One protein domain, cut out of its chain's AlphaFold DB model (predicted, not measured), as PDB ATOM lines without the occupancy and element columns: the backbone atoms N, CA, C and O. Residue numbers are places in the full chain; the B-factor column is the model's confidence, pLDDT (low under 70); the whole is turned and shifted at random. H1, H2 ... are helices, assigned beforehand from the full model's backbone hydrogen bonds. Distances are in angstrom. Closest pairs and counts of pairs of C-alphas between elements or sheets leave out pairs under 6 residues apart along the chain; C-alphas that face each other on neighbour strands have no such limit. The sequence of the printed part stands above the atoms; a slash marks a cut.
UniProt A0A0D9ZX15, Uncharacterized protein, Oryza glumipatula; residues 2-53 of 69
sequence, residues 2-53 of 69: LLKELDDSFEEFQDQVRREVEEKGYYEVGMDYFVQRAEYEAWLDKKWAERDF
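AT A GLANCE: This is residues 2 to 53 of the 69 residues of an uncharacterized protein of Oryza glumipatula (UniProt A0A0D9ZX15). Two helices, H1 and the shorter H2, form the arms of a wide, open V, joined by a short link at its base, with no contact between the arms. The printed part has 52 residues, 41 of them in these two helices, H1 then H2; there is no named strand, and the class is all helix. It is only just extended, close to loose, with a radius of gyration of the C-alphas of 15.2 A, and spans 44 by 30 by 16 A, only just flat.

IN THESE COORDINATES: Find C-alpha 2 at (14.253, 14.592, -42.158); from there H1, residues 2 to 24, runs 32.8 A to C-alpha 24, with y rising to 47.249. H2, residues 33 to 50, runs 25.5 A to C-alpha 50 at (34.457, 14.975, -56.760).

HOW THE PARTS SIT: H1 and H2 are apart. In both helices every O i to N i+4 pair is within hydrogen-bond range. Residues 2 to 15 of H1 stand free, as do residues 29 to 53, of which 33 to 50 belong to H2.

THE WHOLE: The C-alphas farthest apart, those of Glu 23 and Asp 52, are 44.7 A apart. The printed part has no cut. Look for pLDDT under 70 at residues 2 and 51 to 53.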
ATOM      1  N   LEU A   2      13.099  13.674 -42.103       69.31
ATOM      2  CA  LEU A   2      14.253  14.592 -42.158       69.31
ATOM      3  C   LEU A   2      14.176  15.699 -43.227       69.31
ATOM      4  O   LEU A   2      14.573  16.823 -42.962       69.31
ATOM      5  N   LEU A   3      13.651  15.403 -44.424       77.19
ATOM      6  CA  LEU A   3      13.528  16.413 -45.485       77.19
ATOM      7  C   LEU A   3      12.513  17.511 -45.127       77.19
ATOM      8  O   LEU A   3      12.720  18.660 -45.472       77.19
ATOM      9  N   LYS A   4      11.441  17.141 -44.417       79.88
ATOM     10  CA  LYS A   4      10.392  18.076 -44.008       79.88
ATOM     11  C   LYS A   4      10.867  18.973 -42.866       79.88
ATOM     12  O   LYS A   4      10.666  20.167 -42.919       79.88
ATOM     13  N   GLU A   5      11.556  18.400 -41.883       83.38
ATOM     14  CA  GLU A   5      12.139  19.169 -40.775       83.38
ATOM     15  C   GLU A   5      13.184  20.186 -41.261       83.38
ATOM     16  O   GLU A   5      13.280  21.281 -40.717       83.38
ATOM     17  N   LEU A   6      13.954  19.834 -42.298       82.88
ATOM     18  CA  LEU A   6      14.905  20.754 -42.922       82.88
ATOM     19  C   LEU A   6      14.200  21.898 -43.664       82.88
ATOM     20  O   LEU A   6      14.659  23.032 -43.591       82.88
ATOM     21  N   ASP A   7      13.112  21.588 -44.367       85.56
ATOM     22  CA  ASP A   7      12.316  22.562 -45.119       85.56
ATOM     23  C   ASP A   7      11.614  23.545 -44.170       85.56
ATOM     24  O   ASP A   7      11.786  24.755 -44.299       85.56
ATOM     25  N   ASP A   8      10.956  23.021 -43.130       90.06
ATOM     26  CA  ASP A   8      10.295  23.814 -42.086       90.06
ATOM     27  C   ASP A   8      11.317  24.746 -41.388       90.06
ATOM     28  O   ASP A   8      11.082  25.943 -41.219       90.06
ATOM     29  N   SER A   9      12.509  24.233 -41.049       90.81
ATOM     30  CA  SER A   9      13.584  25.040 -40.450       90.81
ATOM     31  C   SER A   9      14.113  26.128 -41.388       90.81
ATOM     32  O   SER A   9      14.610  27.155 -40.915       90.81
ATOM     33  N   PHE A  10      14.083  25.900 -42.701       90.31
ATOM     34  CA  PHE A  10      14.537  26.880 -43.676       90.31
ATOM     35  C   PHE A  10      13.504  27.992 -43.868       90.31
ATOM     36  O   PHE A  10      13.882  29.162 -43.937       90.31
ATOM     37  N   GLU A  11      12.216  27.649 -43.880       94.62
ATOM     38  CA  GLU A  11      11.115  28.615 -43.926       94.62
ATOM     39  C   GLU A  11      11.133  29.540 -42.697       94.62
ATOM     40  O   GLU A  11      11.125  30.763 -42.844       94.62
ATOM     41  N   GLU A  12      11.301  28.982 -41.493       95.50
ATOM     42  CA  GLU A  12      11.440  29.769 -40.257       95.50
ATOM     43  C   GLU A  12      12.610  30.764 -40.324       95.50
ATOM     44  O   GLU A  12      12.495  31.919 -39.896       95.50
ATOM     45  N   PHE A  13      13.741  30.340 -40.893       93.69
ATOM     46  CA  PHE A  13      14.896  31.210 -41.088       93.69
ATOM     47  C   PHE A  13      14.605  32.339 -42.087       93.69
ATOM     48  O   PHE A  13      14.956  33.495 -41.836       93.69
ATOM     49  N   GLN A  14      13.940  32.039 -43.205       95.38
ATOM     50  CA  GLN A  14      13.560  33.049 -44.197       95.38
ATOM     51  C   GLN A  14      12.612  34.100 -43.613       95.38
ATOM     52  O   GLN A  14      12.783  35.296 -43.874       95.38
ATOM     53  N   ASP A  15      11.647  33.672 -42.801       96.88
ATOM     54  CA  ASP A  15      10.715  34.567 -42.119       96.88
ATOM     55  C   ASP A  15      11.421  35.458 -41.098       96.88
ATOM     56  O   ASP A  15      11.151  36.662 -41.030       96.88
ATOM     57  N   GLN A  16      12.385  34.913 -40.351       96.56
ATOM     58  CA  GLN A  16      13.218  35.711 -39.456       96.56
ATOM     59  C   GLN A  16      13.991  36.786 -40.225       96.56
ATOM     60  O   GLN A  16      13.940  37.960 -39.850       96.56
ATOM     61  N   VAL A  17      14.691  36.404 -41.300       95.94
ATOM     62  CA  VAL A  17      15.466  37.345 -42.122       95.94
ATOM     63  C   VAL A  17      14.562  38.452 -42.651       95.94
ATOM     64  O   VAL A  17      14.912  39.629 -42.551       95.94
ATOM     65  N   ARG A  18      13.378  38.099 -43.164       97.44
ATOM     66  CA  ARG A  18      12.413  39.068 -43.690       97.44
ATOM     67  C   ARG A  18      11.964  40.052 -42.619       97.44
ATOM     68  O   ARG A  18      12.057  41.255 -42.845       97.44
ATOM     69  N   ARG A  19      11.562  39.557 -41.444       97.56
ATOM     70  CA  ARG A  19      11.138  40.406 -40.325       97.56
ATOM     71  C   ARG A  19      12.242  41.371 -39.899       97.56
ATOM     72  O   ARG A  19      11.989  42.556 -39.719       97.56
ATOM     73  N   GLU A  20      13.474  40.891 -39.754       97.62
ATOM     74  CA  GLU A  20      14.587  41.746 -39.333       97.62
ATOM     75  C   GLU A  20      14.948  42.806 -40.377       97.62
ATOM     76  O   GLU A  20      15.221  43.951 -40.020       97.62
ATOM     77  N   VAL A  21      14.894  42.457 -41.664       97.50
ATOM     78  CA  VAL A  21      15.108  43.417 -42.751       97.50
ATOM     79  C   VAL A  21      13.983  44.452 -42.803       97.50
ATOM     80  O   VAL A  21      14.272  45.631 -42.988       97.50
ATOM     81  N   GLU A  22      12.727  44.056 -42.601       97.56
ATOM     82  CA  GLU A  22      11.588  44.982 -42.543       97.56
ATOM     83  C   GLU A  22      11.683  45.947 -41.349       97.56
ATOM     84  O   GLU A  22      11.393  47.136 -41.492       97.56
ATOM     85  N   GLU A  23      12.122  45.466 -40.183       96.94
ATOM     86  CA  GLU A  23      12.203  46.265 -38.954       96.94
ATOM     87  C   GLU A  23      13.460  47.146 -38.876       96.94
ATOM     88  O   GLU A  23      13.388  48.299 -38.445       96.94
ATOM     89  N   LYS A  24      14.627  46.610 -39.252       97.31
ATOM     90  CA  LYS A  24      15.943  47.249 -39.051       97.31
ATOM     91  C   LYS A  24      16.560  47.774 -40.349       97.31
ATOM     92  O   LYS A  24      17.484  48.584 -40.301       97.31
ATOM     93  N   GLY A  25      16.092  47.296 -41.503       97.06
ATOM     94  CA  GLY A  25      16.702  47.542 -42.813       97.06
ATOM     95  C   GLY A  25      17.891  46.630 -43.142       97.06
ATOM     96  O   GLY A  25      18.480  46.772 -44.211       97.06
ATOM     97  N   TYR A  26      18.269  45.713 -42.245       93.38
ATOM     98  CA  TYR A  26      19.376  44.774 -42.435       93.38
ATOM     99  C   TYR A  26      19.208  43.519 -41.568       93.38
ATOM    100  O   TYR A  26      18.514  43.543 -40.553       93.38
ATOM    101  N   TYR A  27      19.891  42.441 -41.954       95.50
ATOM    102  CA  TYR A  27      20.043  41.227 -41.152       95.50
ATOM    103  C   TYR A  27      21.482  41.139 -40.639       95.50
ATOM    104  O   TYR A  27      22.430  41.290 -41.413       95.50
ATOM    105  N   GLU A  28      21.653  40.945 -39.334       95.06
ATOM    106  CA  GLU A  28      22.971  40.863 -38.708       95.06
ATOM    107  C   GLU A  28      23.496  39.425 -38.741       95.06
ATOM    108  O   GLU A  28      22.768  38.470 -38.479       95.06
ATOM    109  N   VAL A  29      24.779  39.268 -39.059       93.38
ATOM    110  CA  VAL A  29      25.459  37.969 -39.102       93.38
ATOM    111  C   VAL A  29      26.638  37.958 -38.137       93.38
ATOM    112  O   VAL A  29      27.146  39.009 -37.744       93.38
ATOM    113  N   GLY A  30      27.094  36.759 -37.767       94.00
ATOM    114  CA  GLY A  30      28.289  36.593 -36.944       94.00
ATOM    115  C   GLY A  30      29.523  37.246 -37.573       94.00
ATOM    116  O   GLY A  30      29.657  37.323 -38.795       94.00
ATOM    117  N   MET A  31      30.456  37.703 -36.734       93.88
ATOM    118  CA  MET A  31      31.701  38.344 -37.193       93.88
ATOM    119  C   MET A  31      32.559  37.432 -38.081       93.88
ATOM    120  O   MET A  31      33.357  37.904 -38.887       93.88
ATOM    121  N   ASP A  32      32.402  36.125 -37.924       94.38
ATOM    122  CA  ASP A  32      33.096  35.072 -38.650       94.38
ATOM    123  C   ASP A  32      32.372  34.633 -39.932       94.38
ATOM    124  O   ASP A  32      32.851  33.729 -40.615       94.38
ATOM    125  N   TYR A  33      31.270  35.293 -40.308       91.81
ATOM    126  CA  TYR A  33      30.472  34.955 -41.489       91.81
ATOM    127  C   TYR A  33      31.318  34.770 -42.755       91.81
ATOM    128  O   TYR A  33      31.146  33.793 -43.479       91.81
ATOM    129  N   PHE A  34      32.272  35.668 -43.013       93.00
ATOM    130  CA  PHE A  34      33.128  35.571 -44.198       93.00
ATOM    131  C   PHE A  34      34.088  34.379 -44.156       93.00
ATOM    132  O   PHE A  34      34.388  33.809 -45.203       93.00
ATOM    133  N   VAL A  35      34.547  33.984 -42.965       94.81
ATOM    134  CA  VAL A  35      35.405  32.805 -42.792       94.81
ATOM    135  C   VAL A  35      34.589  31.542 -43.042       94.81
ATOM    136  O   VAL A  35      34.961  30.740 -43.892       94.81
ATOM    137  N   GLN A  36      33.430  31.418 -42.387       93.81
ATOM    138  CA  GLN A  36      32.534  30.273 -42.571       93.81
ATOM    139  C   GLN A  36      32.076  30.139 -44.027       93.81
ATOM    140  O   GLN A  36      32.037  29.041 -44.580       93.81
ATOM    141  N   ARG A  37      31.763  31.266 -44.674       92.75
ATOM    142  CA  ARG A  37      31.381  31.297 -46.083       92.75
ATOM    143  C   ARG A  37      32.503  30.782 -46.984       92.75
ATOM    144  O   ARG A  37      32.233  29.949 -47.840       92.75
ATOM    145  N   ALA A  38      33.740  31.234 -46.779       93.56
ATOM    146  CA  ALA A  38      34.881  30.777 -47.569       93.56
ATOM    147  C   ALA A  38      35.152  29.273 -47.383       93.56
ATOM    148  O   ALA A  38      35.436  28.567 -48.349       93.56
ATOM    149  N   GLU A  39      35.028  28.763 -46.154       94.69
ATOM    150  CA  GLU A  39      35.157  27.329 -45.865       94.69
ATOM    151  C   GLU A  39      34.063  26.504 -46.554       94.69
ATOM    152  O   GLU A  39      34.346  25.449 -47.129       94.69
ATOM    153  N   TYR A  40      32.823  26.998 -46.533       90.69
ATOM    154  CA  TYR A  40      31.692  26.346 -47.182       90.69
ATOM    155  C   TYR A  40      31.815  26.347 -48.711       90.69
ATOM    156  O   TYR A  40      31.595  25.313 -49.338       90.69
ATOM    157  N   GLU A  41      32.220  27.470 -49.311       92.31
ATOM    158  CA  GLU A  41      32.481  27.577 -50.754       92.31
ATOM    159  C   GLU A  41      33.598  26.610 -51.183       92.31
ATOM    160  O   GLU A  41      33.406  25.825 -52.109       92.31
ATOM    161  N   ALA A  42      34.715  26.551 -50.449       92.62
ATOM    162  CA  ALA A  42      35.794  25.601 -50.734       92.62
ATOM    163  C   ALA A  42      35.352  24.132 -50.584       92.62
ATOM    164  O   ALA A  42      35.786  23.253 -51.337       92.62
ATOM    165  N   TRP A  43      34.487  23.844 -49.607       90.75
ATOM    166  CA  TRP A  43      33.900  22.517 -49.439       90.75
ATOM    167  C   TRP A  43      32.977  22.151 -50.605       90.75
ATOM    168  O   TRP A  43      33.065  21.027 -51.108       90.75
ATOM    169  N   LEU A  44      32.138  23.087 -51.062       87.75
ATOM    170  CA  LEU A  44      31.301  22.909 -52.244       87.75
ATOM    171  C   LEU A  44      32.166  22.649 -53.472       87.75
ATOM    172  O   LEU A  44      31.960  21.628 -54.115       87.75
ATOM    173  N   ASP A  45      33.157  23.490 -53.764       86.69
ATOM    174  CA  ASP A  45      34.047  23.329 -54.923       86.69
ATOM    175  C   ASP A  45      34.708  21.951 -54.943       86.69
ATOM    176  O   ASP A  45      34.718  21.262 -55.965       86.69
ATOM    177  N   LYS A  46      35.190  21.491 -53.785       88.19
ATOM    178  CA  LYS A  46      35.732  20.139 -53.640       88.19
ATOM    179  C   LYS A  46      34.680  19.069 -53.943       88.19
ATOM    180  O   LYS A  46      34.981  18.099 -54.633       88.19
ATOM    181  N   LYS A  47      33.453  19.220 -53.438       82.81
ATOM    182  CA  LYS A  47      32.357  18.265 -53.665       82.81
ATOM    183  C   LYS A  47      31.856  18.261 -55.105       82.81
ATOM    184  O   LYS A  47      31.517  17.193 -55.609       82.81
ATOM    185  N   TRP A  48      31.832  19.417 -55.760       82.31
ATOM    186  CA  TRP A  48      31.523  19.549 -57.178       82.31
ATOM    187  C   TRP A  48      32.622  18.905 -58.028       82.31
ATOM    188  O   TRP A  48      32.301  18.134 -58.922       82.31
ATOM    189  N   ALA A  49      33.901  19.103 -57.697       83.75
ATOM    190  CA  ALA A  49      35.019  18.450 -58.386       83.75
ATOM    191  C   ALA A  49      35.072  16.921 -58.180       83.75
ATOM    192  O   ALA A  49      35.533  16.195 -59.056       83.75
ATOM    193  N   GLU A  50      34.603  16.416 -57.031       80.88
ATOM    194  CA  GLU A  50      34.457  14.975 -56.760       80.88
ATOM    195  C   GLU A  50      33.306  14.329 -57.559       80.88
ATOM    196  O   GLU A  50      33.272  13.104 -57.700       80.88
ATOM    197  N   ARG A  51      32.349  15.118 -58.065       69.69
ATOM    198  CA  ARG A  51      31.224  14.619 -58.861       69.69
ATOM    199  C   ARG A  51      31.543  14.700 -60.353       69.69
ATOM    200  O   ARG A  51      31.861  15.754 -60.888       69.69
ATOM    201  N   ASP A  52      31.382  13.574 -61.038       60.56
ATOM    202  CA  ASP A  52      31.537  13.485 -62.487       60.56
ATOM    203  C   ASP A  52      30.234  13.920 -63.186       60.56
ATOM    204  O   ASP A  52      29.336  13.114 -63.443       60.56
ATOM    205  N   PHE A  53      30.094  15.227 -63.428       57.16
ATOM    206  CA  PHE A  53      28.919  15.818 -64.086       57.16
ATOM    207  C   PHE A  53      28.766  15.409 -65.553       57.16
ATOM    208  O   PHE A  53      27.678  15.552 -66.100       57.16
TER     209      PHE A  53